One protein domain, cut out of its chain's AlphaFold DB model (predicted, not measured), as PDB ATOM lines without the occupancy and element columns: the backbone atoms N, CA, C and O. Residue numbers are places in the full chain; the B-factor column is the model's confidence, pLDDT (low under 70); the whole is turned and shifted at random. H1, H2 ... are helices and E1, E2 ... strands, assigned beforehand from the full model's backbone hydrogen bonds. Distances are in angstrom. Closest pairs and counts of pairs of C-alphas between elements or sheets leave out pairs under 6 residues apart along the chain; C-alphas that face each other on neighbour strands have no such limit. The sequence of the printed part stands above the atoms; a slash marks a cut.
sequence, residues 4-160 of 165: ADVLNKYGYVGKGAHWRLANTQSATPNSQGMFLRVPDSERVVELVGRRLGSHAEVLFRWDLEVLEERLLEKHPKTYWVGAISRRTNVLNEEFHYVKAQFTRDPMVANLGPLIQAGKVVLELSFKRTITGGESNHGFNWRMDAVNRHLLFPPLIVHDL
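What this domain is: This is residues 4 to 160 of the 165 residues of the protein "MvaI/BcnI restriction endonuclease family protein" of Nocardioides alpinus (UniProt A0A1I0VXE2). The model is an open U: one arm is the long hairpin E5-E6 with the short E9 along it, the other is the long hairpin E7-E8 with E1 beside E7, and the helices H2, H3 and H4 lie across the base. The small sheet E2-E3-E4 packs by E2 on the end of E1, on the side away from the E5-E6 arm, and H1 packs on E1 and E7. The printed part has 157 residues, with four named helices and nine named strands in the order H1 E1 E2 E3 E4 H2 E5 E6 H3 E7 E8 H4 E9, in the mixed class of helices and strands. Its three sheets, E1-E7-E8, E2-E3-E4 and E5-E6-E9, are each antiparallel throughout. The whole is loose, with a radius of gyration of the C-alphas of 18.6 A, and flat, spanning 52 by 50 by 24 A.

How they stand to each other: Start at H1, residues 4 to 10, which is on the sheet of E1, residues 19 to 25, E7, residues 120 to 128, and E8, residues 134 to 143, at a height over the sheet of 8.6 A. It lies over E1 and runs across the strands, at 72 degrees to E1 on the local plane; its closest C-alphas to E1 are those of Leu 7 and Leu 21, 5.9 A apart. Look next at E1 and E7, antiparallel neighbours at 178 degrees, where N 21 and O 126 are 2.9 A apart, within hydrogen-bond range. E7 and E8 form a hairpin, with N 123 and O 140 at 2.8 A. After E1 in the chain come E2, residues 34 to 37, E3, residues 44 to 49, and E4, residues 57 to 63, a meander, each strand the antiparallel neighbour of the one before. Check N 35 and O 48 at 3.0 A for E2 and E3, and N 45 and O 62 at 2.8 A for E3 and E4. The closest C-alphas of E1 and E2 are those of Gln 25 and Phe 35, 5.0 A apart. H2, residues 64 to 74, touches H3, residues 108 to 116, opposite ways at a steep tilt of 58 degrees, closest at the C-alphas of Glu 68 and Val 108, 5.4 A apart. E5, residues 78 to 87, and E6, residues 93 to 103, form a hairpin with N 80 and O 101 at 2.8 A; E6 bends by 61 degrees at residue 98. E9, residues 156 to 159, is antiparallel to E6, with N 102 and O 156 at 2.8 A. H4, residues 145 to 150, is close to H3 but not clearly touching, with the C-alphas of Asn 110 and Leu 150 7.4 A apart. E5 is apart from both E7 and E8. In H1 and H2 every O i to N i+4 pair is within hydrogen-bond range; H3 has 3 of 5, and H4 has 0 of 2 but 2 of 3 O i to N i+3 pairs.

Where its parts are: Find C-alpha 4 at (214.879, 260.801, 251.777), where H1 begins. E1 measures 18.8 A from first to last C-alpha, E3 16.1 A, E4 17.4 A and H2 15.4 A. Go to C-alpha 78 at (221.008, 290.729, 265.813): from there E5 runs 27.7 A, and E6 comes back over 28.0 A. E7 measures 26.9 A and E8 26.7 A. E9 ends at C-alpha 159, (214.041, 296.768, 278.809).

The domain as a whole: The C-alphas farthest apart are those of Ser 41 and Asn 89, at 54.6 A. The printed part has no cut, and no link is long. The mean pLDDT of the printed part is 93.6, and no printed residue is under 70.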
ATOM      1  N   ALA A   4     215.775 261.928 252.026       88.38
ATOM      2  CA  ALA A   4     214.879 260.801 251.777       88.38
ATOM      3  C   ALA A   4     215.473 259.448 252.214       88.38
ATOM      4  O   ALA A   4     214.759 258.625 252.787       88.38
ATOM      5  N   ASP A   5     216.768 259.219 251.982       90.94
ATOM      6  CA  ASP A   5     217.419 257.957 252.341       90.94
ATOM      7  C   ASP A   5     217.605 257.864 253.869       90.94
ATOM      8  O   ASP A   5     217.383 256.811 254.467       90.94
ATOM      9  N   VAL A   6     217.931 258.987 254.524       91.94
ATOM     10  CA  VAL A   6     218.013 259.066 255.992       91.94
ATOM     11  C   VAL A   6     216.638 258.875 256.629       91.94
ATOM     12  O   VAL A   6     216.520 258.135 257.603       91.94
ATOM     13  N   LEU A   7     215.583 259.462 256.058       91.88
ATOM     14  CA  LEU A   7     214.206 259.243 256.502       91.88
ATOM     15  C   LEU A   7     213.806 257.765 256.390       91.88
ATOM     16  O   LEU A   7     213.211 257.241 257.324       91.88
ATOM     17  N   ASN A   8     214.175 257.080 255.305       90.69
ATOM     18  CA  ASN A   8     213.904 255.647 255.140       90.69
ATOM     19  C   ASN A   8     214.630 254.788 256.189       90.69
ATOM     20  O   ASN A   8     214.077 253.807 256.679       90.69
ATOM     21  N   LYS A   9     215.876 255.142 256.529       91.62
ATOM     22  CA  LYS A   9     216.706 254.371 257.466       91.62
ATOM     23  C   LYS A   9     216.365 254.626 258.934       91.62
ATOM     24  O   LYS A   9     216.335 253.684 259.729       91.62
ATOM     25  N   TYR A  10     216.158 255.892 259.289       92.25
ATOM     26  CA  TYR A  10     216.079 256.353 260.676       92.25
ATOM     27  C   TYR A  10     214.698 256.875 261.060       92.25
ATOM     28  O   TYR A  10     214.449 257.039 262.246       92.25
ATOM     29  N   GLY A  11     213.802 257.153 260.115       91.62
ATOM     30  CA  GLY A  11     212.477 257.681 260.427       91.62
ATOM     31  C   GLY A  11     211.575 256.704 261.190       91.62
ATOM     32  O   GLY A  11     211.899 255.539 261.419       91.62
ATOM     33  N   TYR A  12     210.405 257.203 261.560       91.06
ATOM     34  CA  TYR A  12     209.351 256.466 262.242       91.06
ATOM     35  C   TYR A  12     207.975 256.904 261.727       91.06
ATOM     36  O   TYR A  12     207.827 257.961 261.107       91.06
ATOM     37  N   VAL A  13     206.948 256.099 261.998       89.62
ATOM     38  CA  VAL A  13     205.562 256.448 261.660       89.62
ATOM     39  C   VAL A  13     205.036 257.458 262.681       89.62
ATOM     40  O   VAL A  13     204.918 257.165 263.870       89.62
ATOM     41  N   GLY A  14     204.742 258.672 262.221       80.94
ATOM     42  CA  GLY A  14     204.133 259.736 263.012       80.94
ATOM     43  C   GLY A  14     202.607 259.619 263.105       80.94
ATOM     44  O   GLY A  14     201.967 258.812 262.428       80.94
ATOM     45  N   LYS A  15     201.991 260.483 263.924       76.50
ATOM     46  CA  LYS A  15     200.523 260.571 264.056       76.50
ATOM     47  C   LYS A  15     199.860 260.868 262.702       76.50
ATOM     48  O   LYS A  15     200.239 261.825 262.038       76.50
ATOM     49  N   GLY A  16     198.853 260.096 262.296       76.56
ATOM     50  CA  GLY A  16     198.218 260.250 260.976       76.56
ATOM     51  C   GLY A  16     198.976 259.552 259.840       76.56
ATOM     52  O   GLY A  16     198.927 260.008 258.703       76.56
ATOM     53  N   ALA A  17     199.704 258.481 260.170       79.31
ATOM     54  CA  ALA A  17     200.296 257.528 259.232       79.31
ATOM     55  C   ALA A  17     201.273 258.132 258.202       79.31
ATOM     56  O   ALA A  17     201.437 257.614 257.104       79.31
ATOM     57  N   HIS A  18     201.965 259.215 258.555       83.75
ATOM     58  CA  HIS A  18     203.060 259.759 257.749       83.75
ATOM     59  C   HIS A  18     204.413 259.253 258.259       83.75
ATOM     60  O   HIS A  18     204.586 259.039 259.457       83.75
ATOM     61  N   TRP A  19     205.391 259.118 257.369       90.00
ATOM     62  CA  TRP A  19     206.782 258.877 257.752       90.00
ATOM     63  C   TRP A  19     207.430 260.179 258.215       90.00
ATOM     64  O   TRP A  19     207.264 261.219 257.574       90.00
ATOM     65  N   ARG A  20     208.157 260.147 259.334       92.31
ATOM     66  CA  ARG A  20     208.783 261.331 259.931       92.31
ATOM     67  C   ARG A  20     210.170 261.038 260.483       92.31
ATOM     68  O   ARG A  20     210.419 259.968 261.023       92.31
ATOM     69  N   LEU A  21     211.039 262.036 260.417       92.88
ATOM     70  CA  LEU A  21     212.245 262.138 261.223       92.88
ATOM     71  C   LEU A  21     212.275 263.545 261.815       92.88
ATOM     72  O   LEU A  21     212.495 264.510 261.087       92.88
ATOM     73  N   ALA A  22     211.977 263.664 263.105       91.94
ATOM     74  CA  ALA A  22     212.013 264.935 263.815       91.94
ATOM     75  C   ALA A  22     212.725 264.767 265.150       91.94
ATOM     76  O   ALA A  22     212.160 264.219 266.095       91.94
ATOM     77  N   ASN A  23     213.982 265.189 265.191       93.31
ATOM     78  CA  ASN A  23     214.854 264.988 266.334       93.31
ATOM     79  C   ASN A  23     216.052 265.942 266.315       93.31
ATOM     80  O   ASN A  23     216.467 266.469 265.279       93.31
ATOM     81  N   THR A  24     216.627 266.117 267.497       96.75
ATOM     82  CA  THR A  24     217.788 266.968 267.741       96.75
ATOM     83  C   THR A  24     219.046 266.109 267.850       96.75
ATOM     84  O   THR A  24     219.034 265.046 268.475       96.75
ATOM     85  N   GLN A  25     220.123 266.571 267.222       97.69
ATOM     86  CA  GLN A  25     221.442 265.948 267.210       97.69
ATOM     87  C   GLN A  25     222.401 266.839 267.997       97.69
ATOM     88  O   GLN A  25     222.559 268.016 267.670       97.69
ATOM     89  N   SER A  26     223.031 266.283 269.026       97.94
ATOM     90  CA  SER A  26     224.131 266.903 269.774       97.94
ATOM     91  C   SER A  26     225.379 266.025 269.650       97.94
ATOM     92  O   SER A  26     225.370 265.054 268.897       97.94
ATOM     93  N   ALA A  27     226.443 266.323 270.396       97.25
ATOM     94  CA  ALA A  27     227.639 265.482 270.454       97.25
ATOM     95  C   ALA A  27     227.385 264.060 271.004       97.25
ATOM     96  O   ALA A  27     228.211 263.166 270.831       97.25
ATOM     97  N   THR A  28     226.248 263.828 271.670       96.00
ATOM     98  CA  THR A  28     225.888 262.524 272.237       96.00
ATOM     99  C   THR A  28     224.824 261.838 271.373       96.00
ATOM    100  O   THR A  28     223.888 262.510 270.932       96.00
ATOM    101  N   PRO A  29     224.909 260.509 271.151       95.81
ATOM    102  CA  PRO A  29     223.869 259.756 270.453       95.81
ATOM    103  C   PRO A  29     222.486 259.945 271.071       95.81
ATOM    104  O   PRO A  29     222.291 259.711 272.264       95.81
ATOM    105  N   ASN A  30     221.511 260.327 270.247       95.00
ATOM    106  CA  ASN A  30     220.105 260.303 270.641       95.00
ATOM    107  C   ASN A  30     219.526 258.877 270.593       95.00
ATOM    108  O   ASN A  30     220.207 257.911 270.248       95.00
ATOM    109  N   SER A  31     218.236 258.734 270.904       92.25
ATOM    110  CA  SER A  31     217.544 257.436 270.919       92.25
ATOM    111  C   SER A  31     217.493 256.718 269.563       92.25
ATOM    112  O   SER A  31     217.245 255.517 269.524       92.25
ATOM    113  N   GLN A  32     217.745 257.420 268.454       92.56
ATOM    114  CA  GLN A  32     217.854 256.843 267.109       92.56
ATOM    115  C   GLN A  32     219.314 256.566 266.713       92.56
ATOM    116  O   GLN A  32     219.584 256.189 265.573       92.56
ATOM    117  N   GLY A  33     220.251 256.737 267.651       94.50
ATOM    118  CA  GLY A  33     221.671 256.464 267.470       94.50
ATOM    119  C   GLY A  33     222.398 257.497 266.611       94.50
ATOM    120  O   GLY A  33     223.457 257.191 266.066       94.50
ATOM    121  N   MET A  34     221.831 258.695 266.452       96.56
ATOM    122  CA  MET A  34     222.425 259.772 265.663       96.56
ATOM    123  C   MET A  34     223.057 260.846 266.555       96.56
ATOM    124  O   MET A  34     222.526 261.151 267.623       96.56
ATOM    125  N   PHE A  35     224.194 261.392 266.119       97.62
ATOM    126  CA  PHE A  35     224.966 262.416 266.832       97.62
ATOM    127  C   PHE A  35     225.838 263.242 265.886       97.62
ATOM    128  O   PHE A  35     226.144 262.826 264.770       97.62
ATOM    129  N   LEU A  36     226.254 264.415 266.354       98.31
ATOM    130  CA  LEU A  36     227.230 265.268 265.692       98.31
ATOM    131  C   LEU A  36     228.648 264.886 266.114       98.31
ATOM    132  O   LEU A  36     228.919 264.642 267.287       98.31
ATOM    133  N   ARG A  37     229.560 264.886 265.149       97.56
ATOM    134  CA  ARG A  37     230.993 264.679 265.344       97.56
ATOM    135  C   ARG A  37     231.756 265.798 264.647       97.56
ATOM    136  O   ARG A  37     231.441 266.138 263.514       97.56
ATOM    137  N   VAL A  38     232.768 266.342 265.310       97.00
ATOM    138  CA  VAL A  38     233.727 267.285 264.718       97.00
ATOM    139  C   VAL A  38     235.104 266.646 264.892       97.00
ATOM    140  O   VAL A  38     235.589 266.608 266.024       97.00
ATOM    141  N   PRO A  39     235.674 266.029 263.843       94.50
ATOM    142  CA  PRO A  39     236.990 265.400 263.923       94.50
ATOM    143  C   PRO A  39     238.087 266.440 264.186       94.50
ATOM    144  O   PRO A  39     238.104 267.482 263.542       94.50
ATOM    145  N   ASP A  40     239.037 266.152 265.077       86.69
ATOM    146  CA  ASP A  40     240.072 267.129 265.463       86.69
ATOM    147  C   ASP A  40     241.021 267.507 264.309       86.69
ATOM    148  O   ASP A  40     241.572 268.605 264.278       86.69
ATOM    149  N   SER A  41     241.211 266.604 263.344       86.69
ATOM    150  CA  SER A  41     242.110 266.791 262.199       86.69
ATOM    151  C   SER A  41     241.452 267.439 260.979       86.69
ATOM    152  O   SER A  41     242.127 267.655 259.974       86.69
ATOM    153  N   GLU A  42     240.145 267.709 261.015       90.75
ATOM    154  CA  GLU A  42     239.385 268.165 259.848       90.75
ATOM    155  C   GLU A  42     238.470 269.338 260.217       90.75
ATOM    156  O   GLU A  42     237.753 269.300 261.214       90.75
ATOM    157  N   ARG A  43     238.422 270.382 259.383       94.88
ATOM    158  CA  ARG A  43     237.512 271.525 259.578       94.88
ATOM    159  C   ARG A  43     236.092 271.201 259.107       94.88
ATOM    160  O   ARG A  43     235.547 271.899 258.257       94.88
ATOM    161  N   VAL A  44     235.496 270.132 259.634       97.88
ATOM    162  CA  VAL A  44     234.163 269.658 259.233       97.88
ATOM    163  C   VAL A  44     233.298 269.252 260.417       97.88
ATOM    164  O   VAL A  44     233.787 268.859 261.472       97.88
ATOM    165  N   VAL A  45     231.988 269.298 260.207       98.12
ATOM    166  CA  VAL A  45     230.982 268.748 261.112       98.12
ATOM    167  C   VAL A  45     230.262 267.615 260.403       98.12
ATOM    168  O   VAL A  45     229.784 267.770 259.282       98.12
ATOM    169  N   GLU A  46     230.148 266.477 261.064       97.94
ATOM    170  CA  GLU A  46     229.502 265.287 260.537       97.94
ATOM    171  C   GLU A  46     228.284 264.933 261.378       97.94
ATOM    172  O   GLU A  46     228.348 264.889 262.604       97.94
ATOM    173  N   LEU A  47     227.174 264.621 260.716       97.75
ATOM    174  CA  LEU A  47     226.084 263.884 261.338       97.75
ATOM    175  C   LEU A  47     226.338 262.395 261.119       97.75
ATOM    176  O   LEU A  47     226.306 261.913 259.986       97.75
ATOM    177  N   VAL A  48     226.561 261.674 262.207       97.38
ATOM    178  CA  VAL A  48     226.824 260.237 262.220       97.38
ATOM    179  C   VAL A  48     225.577 259.501 262.688       97.38
ATOM    180  O   VAL A  48     224.913 259.933 263.628       97.38
ATOM    181  N   GLY A  49     225.260 258.381 262.041       96.12
ATOM    182  CA  GLY A  49     224.209 257.460 262.462       96.12
ATOM    183  C   GLY A  49     224.779 256.093 262.815       96.12
ATOM    184  O   GLY A  49     225.638 255.564 262.108       96.12
ATOM    185  N   ARG A  50     224.303 255.509 263.917       93.12
ATOM    186  CA  ARG A  50     224.642 254.148 264.334       93.12
ATOM    187  C   ARG A  50     223.408 253.429 264.862       93.12
ATOM    188  O   ARG A  50     222.955 253.689 265.973       93.12
ATOM    189  N   ARG A  51     222.885 252.482 264.088       84.81
ATOM    190  CA  ARG A  51     221.809 251.603 264.548       84.81
ATOM    191  C   ARG A  51     222.392 250.506 265.441       84.81
ATOM    192  O   ARG A  51     223.558 250.132 265.313       84.81
ATOM    193  N   LEU A  52     221.582 249.977 266.356       80.94
ATOM    194  CA  LEU A  52     221.989 248.838 267.175       80.94
ATOM    195  C   LEU A  52     222.416 247.673 266.264       80.94
ATOM    196  O   LEU A  52     221.667 247.286 265.369       80.94
ATOM    197  N   GLY A  53     223.626 247.151 266.476       81.25
ATOM    198  CA  GLY A  53     224.193 246.070 265.665       81.25
ATOM    199  C   GLY A  53     224.776 246.496 264.310       81.25
ATOM    200  O   GLY A  53     225.189 245.626 263.551       81.25
ATOM    201  N   SER A  54     224.840 247.797 263.993       85.38
ATOM    202  CA  SER A  54     225.474 248.301 262.768       85.38
ATOM    203  C   SER A  54     226.768 249.074 263.041       85.38
ATOM    204  O   SER A  54     227.016 249.602 264.132       85.38
ATOM    205  N   HIS A  55     227.598 249.181 262.004       90.31
ATOM    206  CA  HIS A  55     228.701 250.138 261.985       90.31
ATOM    207  C   HIS A  55     228.149 251.567 261.948       90.31
ATOM    208  O   HIS A  55     227.020 251.796 261.500       90.31
ATOM    209  N   ALA A  56     228.932 252.510 262.470       93.56
ATOM    210  CA  ALA A  56     228.619 253.925 262.354       93.56
ATOM    211  C   ALA A  56     228.867 254.390 260.911       93.56
ATOM    212  O   ALA A  56     229.868 254.007 260.306       93.56
ATOM    213  N   GLU A  57     227.974 255.217 260.375       95.06
ATOM    214  CA  GLU A  57     228.095 255.807 259.039       95.06
ATOM    215  C   GLU A  57     227.925 257.329 259.094       95.06
ATOM    216  O   GLU A  57     227.136 257.851 259.884       95.06
ATOM    217  N   VAL A  58     228.650 258.049 258.235       96.31
ATOM    218  CA  VAL A  58     228.469 259.496 258.055       96.31
ATOM    219  C   VAL A  58     227.261 259.723 257.143       96.31
ATOM    220  O   VAL A  58     227.257 259.328 255.978       96.31
ATOM    221  N   LEU A  59     226.215 260.352 257.677       96.00
ATOM    222  CA  LEU A  59     224.968 260.639 256.961       96.00
ATOM    223  C   LEU A  59     225.082 261.935 256.153       96.00
ATOM    224  O   LEU A  59     224.728 261.983 254.967       96.00
ATOM    225  N   PHE A  60     225.607 262.972 256.807       96.88
ATOM    226  CA  PHE A  60     225.853 264.295 256.246       96.88
ATOM    227  C   PHE A  60     227.158 264.862 256.786       96.88
ATOM    228  O   PHE A  60     227.585 264.512 257.886       96.88
ATOM    229  N   ARG A  61     227.758 265.755 256.004       96.81
ATOM    230  CA  ARG A  61     229.003 266.445 256.313       96.81
ATOM    231  C   ARG A  61     228.877 267.893 255.854       96.81
ATOM    232  O   ARG A  61     228.350 268.137 254.769       96.81
ATOM    233  N   TRP A  62     229.335 268.817 256.684       97.69
ATOM    234  CA  TRP A  62     229.405 270.248 256.400       97.69
ATOM    235  C   TRP A  62     230.820 270.736 256.651       97.69
ATOM    236  O   TRP A  62     231.413 270.379 257.669       97.69
ATOM    237  N   ASP A  63     231.328 271.583 255.766       97.81
ATOM    238  CA  ASP A  63     232.570 272.301 256.026       97.81
ATOM    239  C   ASP A  63     232.309 273.355 257.099       97.81
ATOM    240  O   ASP A  63     231.350 274.129 257.020       97.81
ATOM    241  N   LEU A  64     233.140 273.352 258.139       97.38
ATOM    242  CA  LEU A  64     232.975 274.241 259.281       97.38
ATOM    243  C   LEU A  64     233.130 275.703 258.849       97.38
ATOM    244  O   LEU A  64     232.353 276.538 259.289       97.38
ATOM    245  N   GLU A  65     234.048 275.978 257.922       97.38
ATOM    246  CA  GLU A  65     234.248 277.300 257.315       97.38
ATOM    247  C   GLU A  65     232.962 277.845 256.679       97.38
ATOM    248  O   GLU A  65     232.548 278.961 256.974       97.38
ATOM    249  N   VAL A  66     232.235 277.021 255.917       98.00
ATOM    250  CA  VAL A  66     230.950 277.431 255.326       98.00
ATOM    251  C   VAL A  66     229.913 277.736 256.412       98.00
ATOM    252  O   VAL A  66     229.130 278.676 256.280       98.00
ATOM    253  N   LEU A  67     229.873 276.963 257.502       97.88
ATOM    254  CA  LEU A  67     228.956 277.243 258.614       97.88
ATOM    255  C   LEU A  67     229.310 278.554 259.335       97.88
ATOM    256  O   LEU A  67     228.408 279.306 259.705       97.88
ATOM    257  N   GLU A  68     230.600 278.829 259.518       97.88
ATOM    258  CA  GLU A  68     231.124 280.064 260.108       97.88
ATOM    259  C   GLU A  68     230.772 281.287 259.242       97.88
ATOM    260  O   GLU A  68     230.232 282.268 259.756       97.88
ATOM    261  N   GLU A  69     230.976 281.206 257.925       98.12
ATOM    262  CA  GLU A  69     230.599 282.254 256.967       98.12
ATOM    263  C   GLU A  69     229.098 282.548 257.002       98.12
ATOM    264  O   GLU A  69     228.684 283.702 257.110       98.12
ATOM    265  N   ARG A  70     228.256 281.505 256.986       97.50
ATOM    266  CA  ARG A  70     226.795 281.663 257.076       97.50
ATOM    267  C   ARG A  70     226.355 282.276 258.398       97.50
ATOM    268  O   ARG A  70     225.365 283.010 258.435       97.50
ATOM    269  N   LEU A  71     227.060 281.973 259.486       96.69
ATOM    270  CA  LEU A  71     226.788 282.558 260.792       96.69
ATOM    271  C   LEU A  71     227.113 284.061 260.795       96.69
ATOM    272  O   LEU A  71     226.298 284.842 261.288       96.69
ATOM    273  N   LEU A  72     228.239 284.467 260.200       97.38
ATOM    274  CA  LEU A  72     228.624 285.876 260.029       97.38
ATOM    275  C   LEU A  72     227.671 286.638 259.109       97.38
ATOM    276  O   LEU A  72     227.262 287.742 259.448       97.38
ATOM    277  N   GLU A  73     227.282 286.042 257.982       97.50
ATOM    278  CA  GLU A  73     226.348 286.638 257.021       97.50
ATOM    279  C   GLU A  73     224.990 286.927 257.676       97.50
ATOM    280  O   GLU A  73     224.407 287.998 257.503       97.50
ATOM    281  N   LYS A  74     224.483 285.971 258.462       95.81
ATOM    282  CA  LYS A  74     223.140 286.046 259.040       95.81
ATOM    283  C   LYS A  74     223.071 286.871 260.324       95.81
ATOM    284  O   LYS A  74     222.040 287.494 260.583       95.81
ATOM    285  N   HIS A  75     224.118 286.846 261.149       96.12
ATOM    286  CA  HIS A  75     224.094 287.407 262.503       96.12
ATOM    287  C   HIS A  75     225.181 288.459 262.811       96.12
ATOM    288  O   HIS A  75     225.689 288.462 263.933       96.12
ATOM    289  N   PRO A  76     225.510 289.410 261.912       94.12
ATOM    290  CA  PRO A  76     226.521 290.429 262.218       94.12
ATOM    291  C   PRO A  76     226.033 291.414 263.296       94.12
ATOM    292  O   PRO A  76     226.786 291.914 264.131       94.12
ATOM    293  N   LYS A  77     224.724 291.692 263.299       95.75
ATOM    294  CA  LYS A  77     224.012 292.539 264.261       95.75
ATOM    295  C   LYS A  77     222.616 291.963 264.441       95.75
ATOM    296  O   LYS A  77     221.826 291.975 263.501       95.75
ATOM    297  N   THR A  78     222.297 291.408 265.604       95.88
ATOM    298  CA  THR A  78     221.008 290.729 265.813       95.88
ATOM    299  C   THR A  78     220.356 291.179 267.105       95.88
ATOM    300  O   THR A  78     220.972 291.141 268.168       95.88
ATOM    301  N   TYR A  79     219.085 291.568 267.004       96.00
ATOM    302  CA  TYR A  79     218.214 291.729 268.156       96.00
ATOM    303  C   TYR A  79     217.443 290.440 268.410       96.00
ATOM    304  O   TYR A  79     216.761 289.907 267.537       96.00
ATOM    305  N   TRP A  80     217.533 289.961 269.639       95.00
ATOM    306  CA  TRP A  80     216.771 288.844 270.159       95.00
ATOM    307  C   TRP A  80     215.658 289.401 271.038       95.00
ATOM    308  O   TRP A  80     215.926 289.884 272.141       95.00
ATOM    309  N   VAL A  81     214.424 289.359 270.544       95.88
ATOM    310  CA  VAL A  81     213.271 289.947 271.232       95.88
ATOM    311  C   VAL A  81     212.565 288.878 272.064       95.88
ATOM    312  O   VAL A  81     212.180 287.830 271.550       95.88
ATOM    313  N   GLY A  82     212.432 289.133 273.363       95.25
ATOM    314  CA  GLY A  82     211.672 288.311 274.295       95.25
ATOM    315  C   GLY A  82     210.248 288.835 274.446       95.25
ATOM    316  O   GLY A  82     210.043 290.040 274.600       95.25
ATOM    317  N   ALA A  83     209.278 287.923 274.439       96.12
ATOM    318  CA  ALA A  83     207.873 288.230 274.661       96.12
ATOM    319  C   ALA A  83     207.269 287.316 275.728       96.12
ATOM    320  O   ALA A  83     207.635 286.144 275.833       96.12
ATOM    321  N   ILE A  84     206.318 287.853 276.485       95.94
ATOM    322  CA  ILE A  84     205.387 287.077 277.301       95.94
ATOM    323  C   ILE A  84     204.148 286.857 276.440       95.94
ATOM    324  O   ILE A  84     203.559 287.830 275.967       95.94
ATOM    325  N   SER A  85     203.757 285.601 276.213       95.62
ATOM    326  CA  SER A  85     202.514 285.306 275.500       95.62
ATOM    327  C   SER A  85     201.376 284.986 276.460       95.62
ATOM    328  O   SER A  85     201.578 284.436 277.546       95.62
ATOM    329  N   ARG A  86     200.155 285.342 276.057       96.19
ATOM    330  CA  ARG A  86     198.924 284.886 276.702       96.19
ATOM    331  C   ARG A  86     197.935 284.430 275.644       96.19
ATOM    332  O   ARG A  86     197.784 285.069 274.607       96.19
ATOM    333  N   ARG A  87     197.220 283.344 275.922       94.31
ATOM    334  CA  ARG A  87     196.066 282.941 275.115       94.31
ATOM    335  C   ARG A  87     194.806 283.515 275.723       94.31
ATOM    336  O   ARG A  87     194.515 283.249 276.885       94.31
ATOM    337  N   THR A  88     194.067 284.287 274.938       89.88
ATOM    338  CA  THR A  88     192.776 284.841 275.363       89.88
ATOM    339  C   THR A  88     191.624 283.901 275.024       89.88
ATOM    340  O   THR A  88     190.609 283.902 275.716       89.88
ATOM    341  N   ASN A  89     191.788 283.047 274.007       90.56
ATOM    342  CA  ASN A  89     190.907 281.917 273.704       90.56
ATOM    343  C   ASN A  89     191.646 280.867 272.836       90.56
ATOM    344  O   ASN A  89     192.865 280.923 272.687       90.56
ATOM    345  N   VAL A  90     190.918 279.889 272.279       90.75
ATOM    346  CA  VAL A  90     191.485 278.820 271.424       90.75
ATOM    347  C   VAL A  90     192.097 279.361 270.124       90.75
ATOM    348  O   VAL A  90     193.027 278.755 269.597       90.75
ATOM    349  N   LEU A  91     191.578 280.474 269.606       93.62
ATOM    350  CA  LEU A  91     191.960 281.057 268.319       93.62
ATOM    351  C   LEU A  91     192.955 282.218 268.452       93.62
ATOM    352  O   LEU A  91     193.669 282.501 267.494       93.62
ATOM    353  N   ASN A  92     193.022 282.869 269.616       94.38
ATOM    354  CA  ASN A  92     193.763 284.113 269.807       94.38
ATOM    355  C   ASN A  92     194.909 283.956 270.817       94.38
ATOM    356  O   ASN A  92     194.694 283.641 271.994       94.38
ATOM    357  N   GLU A  93     196.122 284.250 270.354       96.56
ATOM    358  CA  GLU A  93     197.333 284.371 271.164       96.56
ATOM    359  C   GLU A  93     197.905 285.785 271.009       96.56
ATOM    360  O   GLU A  93     198.063 286.287 269.897       96.56
ATOM    361  N   GLU A  94     198.181 286.431 272.135       96.25
ATOM    362  CA  GLU A  94     198.730 287.782 272.217       96.25
ATOM    363  C   GLU A  94     200.166 287.717 272.738       96.25
ATOM    364  O   GLU A  94     200.474 286.901 273.609       96.25
ATOM    365  N   PHE A  95     201.035 288.598 272.236       96.25
ATOM    366  CA  PHE A  95     202.453 288.655 272.590       96.25
ATOM    367  C   PHE A  95     202.805 290.053 273.086       96.25
ATOM    368  O   PHE A  95     202.710 291.025 272.338       96.25
ATOM    369  N   HIS A  96     203.235 290.149 274.339       96.00
ATOM    370  CA  HIS A  96     203.754 291.381 274.915       96.00
ATOM    371  C   HIS A  96     205.281 291.329 274.896       96.00
ATOM    372  O   HIS A  96     205.882 290.527 275.610       96.00
ATOM    373  N   TYR A  97     205.915 292.139 274.047       96.31
ATOM    374  CA  TYR A  97     207.374 292.222 273.954       96.31
ATOM    375  C   TYR A  97     207.928 292.990 275.153       96.31
ATOM    376  O   TYR A  97     207.543 294.128 275.381       96.31
ATOM    377  N   VAL A  98     208.828 292.367 275.912       96.38
ATOM    378  CA  VAL A  98     209.289 292.907 277.207       96.38
ATOM    379  C   VAL A  98     210.780 293.221 277.236       96.38
ATOM    380  O   VAL A  98     211.250 293.951 278.100       96.38
ATOM    381  N   LYS A  99     211.560 292.646 276.318       95.19
ATOM    382  CA  LYS A  99     213.019 292.772 276.327       95.19
ATOM    383  C   LYS A  99     213.591 292.588 274.934       95.19
ATOM    384  O   LYS A  99     213.153 291.705 274.200       95.19
ATOM    385  N   ALA A 100     214.643 293.331 274.618       95.75
ATOM    386  CA  ALA A 100     215.490 293.064 273.464       95.75
ATOM    387  C   ALA A 100     216.942 292.856 273.910       95.75
ATOM    388  O   ALA A 100     217.446 293.549 274.790       95.75
ATOM    389  N   GLN A 101     217.627 291.878 273.319       94.88
ATOM    390  CA  GLN A 101     219.062 291.676 273.518       94.88
ATOM    391  C   GLN A 101     219.777 291.879 272.192       94.88
ATOM    392  O   GLN A 101     219.428 291.229 271.216       94.88
ATOM    393  N   PHE A 102     220.780 292.741 272.158       96.12
ATOM    394  CA  PHE A 102     221.584 292.993 270.974       96.12
ATOM    395  C   PHE A 102     222.907 292.226 271.035       96.12
ATOM    396  O   PHE A 102     223.645 292.323 272.021       96.12
ATOM    397  N   THR A 103     223.214 291.493 269.966       96.19
ATOM    398  CA  THR A 103     224.525 290.884 269.708       96.19
ATOM    399  C   THR A 103     225.212 291.564 268.531       96.19
ATOM    400  O   THR A 103     224.559 291.915 267.546       96.19
ATOM    401  N   ARG A 104     226.540 291.704 268.625       95.38
ATOM    402  CA  ARG A 104     227.425 292.007 267.487       95.38
ATOM    403  C   ARG A 104     227.886 290.710 266.815       95.38
ATOM    404  O   ARG A 104     227.327 289.655 267.114       95.38
ATOM    405  N   ASP A 105     228.909 290.806 265.968       97.06
ATOM    406  CA  ASP A 105     229.456 289.688 265.213       97.06
ATOM    407  C   ASP A 105     229.745 288.461 266.098       97.06
ATOM    408  O   ASP A 105     230.277 288.599 267.208       97.06
ATOM    409  N   PRO A 106     229.394 287.254 265.629       97.38
ATOM    410  CA  PRO A 106     229.673 286.007 266.324       97.38
ATOM    411  C   PRO A 106     231.179 285.734 266.397       97.38
ATOM    412  O   PRO A 106     231.931 285.953 265.448       97.38
ATOM    413  N   MET A 107     231.617 285.143 267.506       97.62
ATOM    414  CA  MET A 107     232.947 284.559 267.667       97.62
ATOM    415  C   MET A 107     232.985 283.202 266.951       97.62
ATOM    416  O   MET A 107     232.905 282.150 267.583       97.62
ATOM    417  N   VAL A 108     233.055 283.214 265.618       97.19
ATOM    418  CA  VAL A 108     232.909 282.009 264.777       97.19
ATOM    419  C   VAL A 108     233.882 280.879 265.106       97.19
ATOM    420  O   VAL A 108     233.499 279.717 265.017       97.19
ATOM    421  N   ALA A 109     235.080 281.201 265.601       96.25
ATOM    422  CA  ALA A 109     236.051 280.209 266.067       96.25
ATOM    423  C   ALA A 109     235.505 279.303 267.192       96.25
ATOM    424  O   ALA A 109     235.979 278.184 267.373       96.25
ATOM    425  N   ASN A 110     234.476 279.751 267.923       97.56
ATOM    426  CA  ASN A 110     233.827 278.967 268.970       97.56
ATOM    427  C   ASN A 110     232.786 277.981 268.419       97.56
ATOM    428  O   ASN A 110     232.344 277.111 269.166       97.56
ATOM    429  N   LEU A 111     232.379 278.076 267.147       97.88
ATOM    430  CA  LEU A 111     231.304 277.250 266.594       97.88
ATOM    431  C   LEU A 111     231.632 275.752 266.675       97.88
ATOM    432  O   LEU A 111     230.846 274.990 267.236       97.88
ATOM    433  N   GLY A 112     232.802 275.339 266.178       97.19
ATOM    434  CA  GLY A 112     233.265 273.946 266.246       97.19
ATOM    435  C   GLY A 112     233.314 273.404 267.683       97.19
ATOM    436  O   GLY A 112     232.618 272.425 267.973       97.19
ATOM    437  N   PRO A 113     234.037 274.065 268.609       97.38
ATOM    438  CA  PRO A 113     234.069 273.685 270.022       97.38
ATOM    439  C   PRO A 113     232.685 273.609 270.682       97.38
ATOM    440  O   PRO A 113     232.418 272.707 271.474       97.38
ATOM    441  N   LEU A 114     231.762 274.517 270.350       98.31
ATOM    442  CA  LEU A 114     230.407 274.505 270.907       98.31
ATOM    443  C   LEU A 114     229.545 273.365 270.355       98.31
ATOM    444  O   LEU A 114     228.690 272.855 271.083       98.31
ATOM    445  N   ILE A 115     229.766 272.941 269.108       98.25
ATOM    446  CA  ILE A 115     229.151 271.729 268.551       98.25
ATOM    447  C   ILE A 115     229.709 270.489 269.263       98.25
ATOM    448  O   ILE A 115     228.926 269.657 269.726       98.25
ATOM    449  N   GLN A 116     231.035 270.394 269.431       97.19
ATOM    450  CA  GLN A 116     231.688 269.306 270.180       97.19
ATOM    451  C   GLN A 116     231.195 269.216 271.630       97.19
ATOM    452  O   GLN A 116     230.982 268.123 272.149       97.19
ATOM    453  N   ALA A 117     230.949 270.358 272.273       97.44
ATOM    454  CA  ALA A 117     230.415 270.432 273.632       97.44
ATOM    455  C   ALA A 117     228.884 270.233 273.717       97.44
ATOM    456  O   ALA A 117     228.310 270.325 274.805       97.44
ATOM    457  N   GLY A 118     228.196 270.022 272.587       97.69
ATOM    458  CA  GLY A 118     226.741 269.850 272.528       97.69
ATOM    459  C   GLY A 118     225.930 271.104 272.884       97.69
ATOM    460  O   GLY A 118     224.756 270.993 273.231       97.69
ATOM    461  N   LYS A 119     226.540 272.293 272.828       98.25
ATOM    462  CA  LYS A 119     225.890 273.594 273.086       98.25
ATOM    463  C   LYS A 119     225.241 274.180 271.835       98.25
ATOM    464  O   LYS A 119     224.266 274.924 271.947       98.25
ATOM    465  N   VAL A 120     225.772 273.823 270.668       98.31
ATOM    466  CA  VAL A 120     225.129 274.001 269.366       98.31
ATOM    467  C   VAL A 120     224.667 272.629 268.885       98.31
ATOM    468  O   VAL A 120     225.427 271.663 268.899       98.31
ATOM    469  N   VAL A 121     223.403 272.544 268.487       98.25
ATOM    470  CA  VAL A 121     222.736 271.308 268.075       98.25
ATOM    471  C   VAL A 121     222.149 271.461 266.680       98.25
ATOM    472  O   VAL A 121     221.876 272.572 266.222       98.25
ATOM    473  N   LEU A 122     221.911 270.338 266.016       97.94
ATOM    474  CA  LEU A 122     221.253 270.287 264.718       97.94
ATOM    475  C   LEU A 122     219.864 269.671 264.873       97.94
ATOM    476  O   LEU A 122     219.734 268.543 265.338       97.94
ATOM    477  N   GLU A 123     218.816 270.373 264.456       96.44
ATOM    478  CA  GLU A 123     217.473 269.805 264.379       96.44
ATOM    479  C   GLU A 123     217.121 269.407 262.950       96.44
ATOM    480  O   GLU A 123     217.174 270.220 262.022       96.44
ATOM    481  N   LEU A 124     216.717 268.147 262.803       94.56
ATOM    482  CA  LEU A 124     216.171 267.605 261.568       94.56
ATOM    483  C   LEU A 124     214.651 267.596 261.646       94.56
ATOM    484  O   LEU A 124     214.076 267.268 262.684       94.56
ATOM    485  N   SER A 125     213.999 267.909 260.531       92.56
ATOM    486  CA  SER A 125     212.549 267.777 260.394       92.56
ATOM    487  C   SER A 125     212.204 267.390 258.960       92.56
ATOM    488  O   SER A 125     211.999 268.239 258.086       92.56
ATOM    489  N   PHE A 126     212.178 266.081 258.723       92.06
ATOM    490  CA  PHE A 126     211.810 265.467 257.452       92.06
ATOM    491  C   PHE A 126     210.473 264.747 257.600       92.06
ATOM    492  O   PHE A 126     210.213 264.083 258.608       92.06
ATOM    493  N   LYS A 127     209.620 264.852 256.587       91.44
ATOM    494  CA  LYS A 127     208.303 264.217 256.551       91.44
ATOM    495  C   LYS A 127     208.021 263.683 255.152       91.44
ATOM    496  O   LYS A 127     208.280 264.375 254.176       91.44
ATOM    497  N   ARG A 128     207.416 262.498 255.068       92.00
ATOM    498  CA  ARG A 128     206.815 261.952 253.848       92.00
ATOM    499  C   ARG A 128     205.377 261.515 254.127       92.00
ATOM    500  O   ARG A 128     205.127 260.778 255.079       92.00
ATOM    501  N   THR A 129     204.420 261.988 253.336       89.00
ATOM    502  CA  THR A 129     203.014 261.563 253.418       89.00
ATOM    503  C   THR A 129     202.830 260.165 252.828       89.00
ATOM    504  O   THR A 129     203.661 259.694 252.054       89.00
ATOM    505  N   ILE A 130     201.708 259.509 253.142       82.69
ATOM    506  CA  ILE A 130     201.325 258.229 252.515       82.69
ATOM    507  C   ILE A 130     201.234 258.331 250.991       82.69
ATOM    508  O   ILE A 130     201.580 257.388 250.290       82.69
ATOM    509  N   THR A 131     200.814 259.486 250.478       85.19
ATOM    510  CA  THR A 131     200.712 259.755 249.039       85.19
ATOM    511  C   THR A 131     202.061 260.057 248.378       85.19
ATOM    512  O   THR A 131     202.097 260.342 247.187       85.19
ATOM    513  N   GLY A 132     203.168 260.014 249.130       82.25
ATOM    514  CA  GLY A 132     204.525 260.238 248.623       82.25
ATOM    515  C   GLY A 132     205.005 261.692 248.657       82.25
ATOM    516  O   GLY A 132     206.135 261.957 248.267       82.25
ATOM    517  N   GLY A 133     204.198 262.634 249.154       85.62
ATOM    518  CA  GLY A 133     204.592 264.037 249.291       85.62
ATOM    519  C   GLY A 133     205.668 264.225 250.359       85.62
ATOM    520  O   GLY A 133     205.470 263.839 251.512       85.62
ATOM    521  N   GLU A 134     206.797 264.829 249.995       85.56
ATOM    522  CA  GLU A 134     207.919 265.086 250.901       85.56
ATOM    523  C   GLU A 134     207.935 266.543 251.376       85.56
ATOM    524  O   GLU A 134     207.748 267.470 250.594       85.56
ATOM    525  N   SER A 135     208.182 266.750 252.669       83.19
ATOM    526  CA  SER A 135     208.500 268.054 253.252       83.19
ATOM    527  C   SER A 135     209.820 267.954 253.999       83.19
ATOM    528  O   SER A 135     210.015 267.063 254.832       83.19
ATOM    529  N   ASN A 136     210.721 268.887 253.711       86.12
ATOM    530  CA  ASN A 136     212.003 269.024 254.375       86.12
ATOM    531  C   ASN A 136     212.139 270.467 254.869       86.12
ATOM    532  O   ASN A 136     212.298 271.382 254.066       86.12
ATOM    533  N   HIS A 137     212.094 270.665 256.186       84.69
ATOM    534  CA  HIS A 137     212.264 271.988 256.799       84.69
ATOM    535  C   HIS A 137     213.741 272.355 257.035       84.69
ATOM    536  O   HIS A 137     214.044 273.249 257.823       84.69
ATOM    537  N   GLY A 138     214.657 271.656 256.366       83.75
ATOM    538  CA  GLY A 138     216.085 271.920 256.375       83.75
ATOM    539  C   GLY A 138     216.832 271.353 257.579       83.75
ATOM    540  O   GLY A 138     216.315 270.575 258.384       83.75
ATOM    541  N   PHE A 139     218.092 271.771 257.655       93.19
ATOM    542  CA  PHE A 139     219.067 271.438 258.689       93.19
ATOM    543  C   PHE A 139     219.193 272.636 259.625       93.19
ATOM    544  O   PHE A 139     219.915 273.590 259.333       93.19
ATOM    545  N   ASN A 140     218.436 272.629 260.719       95.31
ATOM    546  CA  ASN A 140     218.303 273.808 261.565       95.31
ATOM    547  C   ASN A 140     219.324 273.780 262.699       95.31
ATOM    548  O   ASN A 140     219.129 273.079 263.692       95.31
ATOM    549  N   TRP A 141     220.389 274.566 262.568       96.94
ATOM    550  CA  TRP A 141     221.347 274.802 263.647       96.94
ATOM    551  C   TRP A 141     220.715 275.654 264.746       96.94
ATOM    552  O   TRP A 141     220.123 276.701 264.472       96.94
ATOM    553  N   ARG A 142     220.812 275.195 265.995       96.06
ATOM    554  CA  ARG A 142     220.214 275.852 267.161       96.06
ATOM    555  C   ARG A 142     221.173 275.884 268.335       96.06
ATOM    556  O   ARG A 142     222.077 275.064 268.449       96.06
ATOM    557  N   MET A 143     220.916 276.816 269.236       95.88
ATOM    558  CA  MET A 143     221.611 276.978 270.503       95.88
ATOM    559  C   MET A 143     220.586 277.428 271.543       95.88
ATOM    560  O   MET A 143     219.672 278.190 271.221       95.88
ATOM    561  N   ASP A 144     220.746 276.975 272.784       95.31
ATOM    562  CA  ASP A 144     219.949 277.503 273.891       95.31
ATOM    563  C   ASP A 144     220.292 278.980 274.140       95.31
ATOM    564  O   ASP A 144     221.463 279.374 274.141       95.31
ATOM    565  N   ALA A 145     219.266 279.789 274.389       93.06
ATOM    566  CA  ALA A 145     219.379 281.197 274.727       93.06
ATOM    567  C   ALA A 145     220.400 281.483 275.841       93.06
ATOM    568  O   ALA A 145     221.089 282.506 275.765       93.06
ATOM    569  N   VAL A 146     220.516 280.593 276.837       93.38
ATOM    570  CA  VAL A 146     221.459 280.735 277.957       93.38
ATOM    571  C   VAL A 146     222.915 280.645 277.506       93.38
ATOM    572  O   VAL A 146     223.770 281.268 278.120       93.38
ATOM    573  N   ASN A 147     223.204 279.943 276.406       95.94
ATOM    574  CA  ASN A 147     224.559 279.739 275.886       95.94
ATOM    575  C   ASN A 147     224.984 280.809 274.865       95.94
ATOM    576  O   ASN A 147     226.109 280.758 274.376       95.94
ATOM    577  N   ARG A 148     224.130 281.793 274.540       93.94
ATOM    578  CA  ARG A 148     224.432 282.823 273.519       93.94
ATOM    579  C   ARG A 148     225.711 283.604 273.790       93.94
ATOM    580  O   ARG A 148     226.444 283.905 272.856       93.94
ATOM    581  N   HIS A 149     226.010 283.868 275.057       94.31
ATOM    582  CA  HIS A 149     227.238 284.545 275.480       94.31
ATOM    583  C   HIS A 149     228.525 283.768 275.140       94.31
ATOM    584  O   HIS A 149     229.608 284.336 275.187       94.31
ATOM    585  N   LEU A 150     228.427 282.475 274.807       96.94
ATOM    586  CA  LEU A 150     229.566 281.671 274.357       96.94
ATOM    587  C   LEU A 150     229.862 281.855 272.864       96.94
ATOM    588  O   LEU A 150     230.978 281.581 272.428       96.94
ATOM    589  N   LEU A 151     228.869 282.280 272.077       97.12
ATOM    590  CA  LEU A 151     228.989 282.463 270.628       97.12
ATOM    591  C   LEU A 151     229.054 283.936 270.227       97.12
ATOM    592  O   LEU A 151     229.598 284.255 269.178       97.12
ATOM    593  N   PHE A 152     228.532 284.834 271.054       96.94
ATOM    594  CA  PHE A 152     228.524 286.267 270.801       96.94
ATOM    595  C   PHE A 152     229.268 287.014 271.912       96.94
ATOM    596  O   PHE A 152     229.229 286.578 273.065       96.94
ATOM    597  N   PRO A 153     229.893 288.164 271.601       94.12
ATOM    598  CA  PRO A 153     230.389 289.098 272.606       94.12
ATOM    599  C   PRO A 153     229.293 289.513 273.608       94.12
ATOM    600  O   PRO A 153     228.105 289.292 273.347       94.12
ATOM    601  N   PRO A 154     229.662 290.162 274.732       92.38
ATOM    602  CA  PRO A 154     228.706 290.606 275.741       92.38
ATOM    603  C   PRO A 154     227.482 291.319 275.149       92.38
ATOM    604  O   PRO A 154     227.599 292.244 274.342       92.38
ATOM    605  N   LEU A 155     226.307 290.845 275.563       90.50
ATOM    606  CA  LEU A 155     225.000 291.292 275.087       90.50
ATOM    607  C   LEU A 155     224.677 292.683 275.641       90.50
ATOM    608  O   LEU A 155     224.818 292.910 276.842       90.50
ATOM    609  N   ILE A 156     224.145 293.572 274.803       93.31
ATOM    610  CA  ILE A 156     223.477 294.792 275.283       93.31
ATOM    611  C   ILE A 156     222.005 294.447 275.511       93.31
ATOM    612  O   ILE A 156     221.376 293.824 274.658       93.31
ATOM    613  N   VAL A 157     221.461 294.793 276.675       93.25
ATOM    614  CA  VAL A 157     220.082 294.466 277.054       93.25
ATOM    615  C   VAL A 157     219.257 295.741 277.140       93.25
ATOM    616  O   VAL A 157     219.647 296.675 277.830       93.25
ATOM    617  N   HIS A 158     218.101 295.729 276.483       93.44
ATOM    618  CA  HIS A 158     217.096 296.781 276.539       93.44
ATOM    619  C   HIS A 158     215.839 296.241 277.219       93.44
ATOM    620  O   HIS A 158     215.323 295.189 276.822       93.44
ATOM    621  N   ASP A 159     215.371 296.955 278.237       93.81
ATOM    622  CA  ASP A 159     214.041 296.768 278.809       93.81
ATOM    623  C   ASP A 159     213.039 297.538 277.941       93.81
ATOM    624  O   ASP A 159     213.246 298.722 277.679       93.81
ATOM    625  N   LEU A 160     212.012 296.853 277.438       93.25
ATOM    626  CA  LEU A 160     211.005 297.455 276.554       93.25
ATOM    627  C   LEU A 160     209.771 297.953 277.320       93.25
ATOM    628  O   LEU A 160     208.816 298.400 276.694       93.25
TER     629      LEU A 160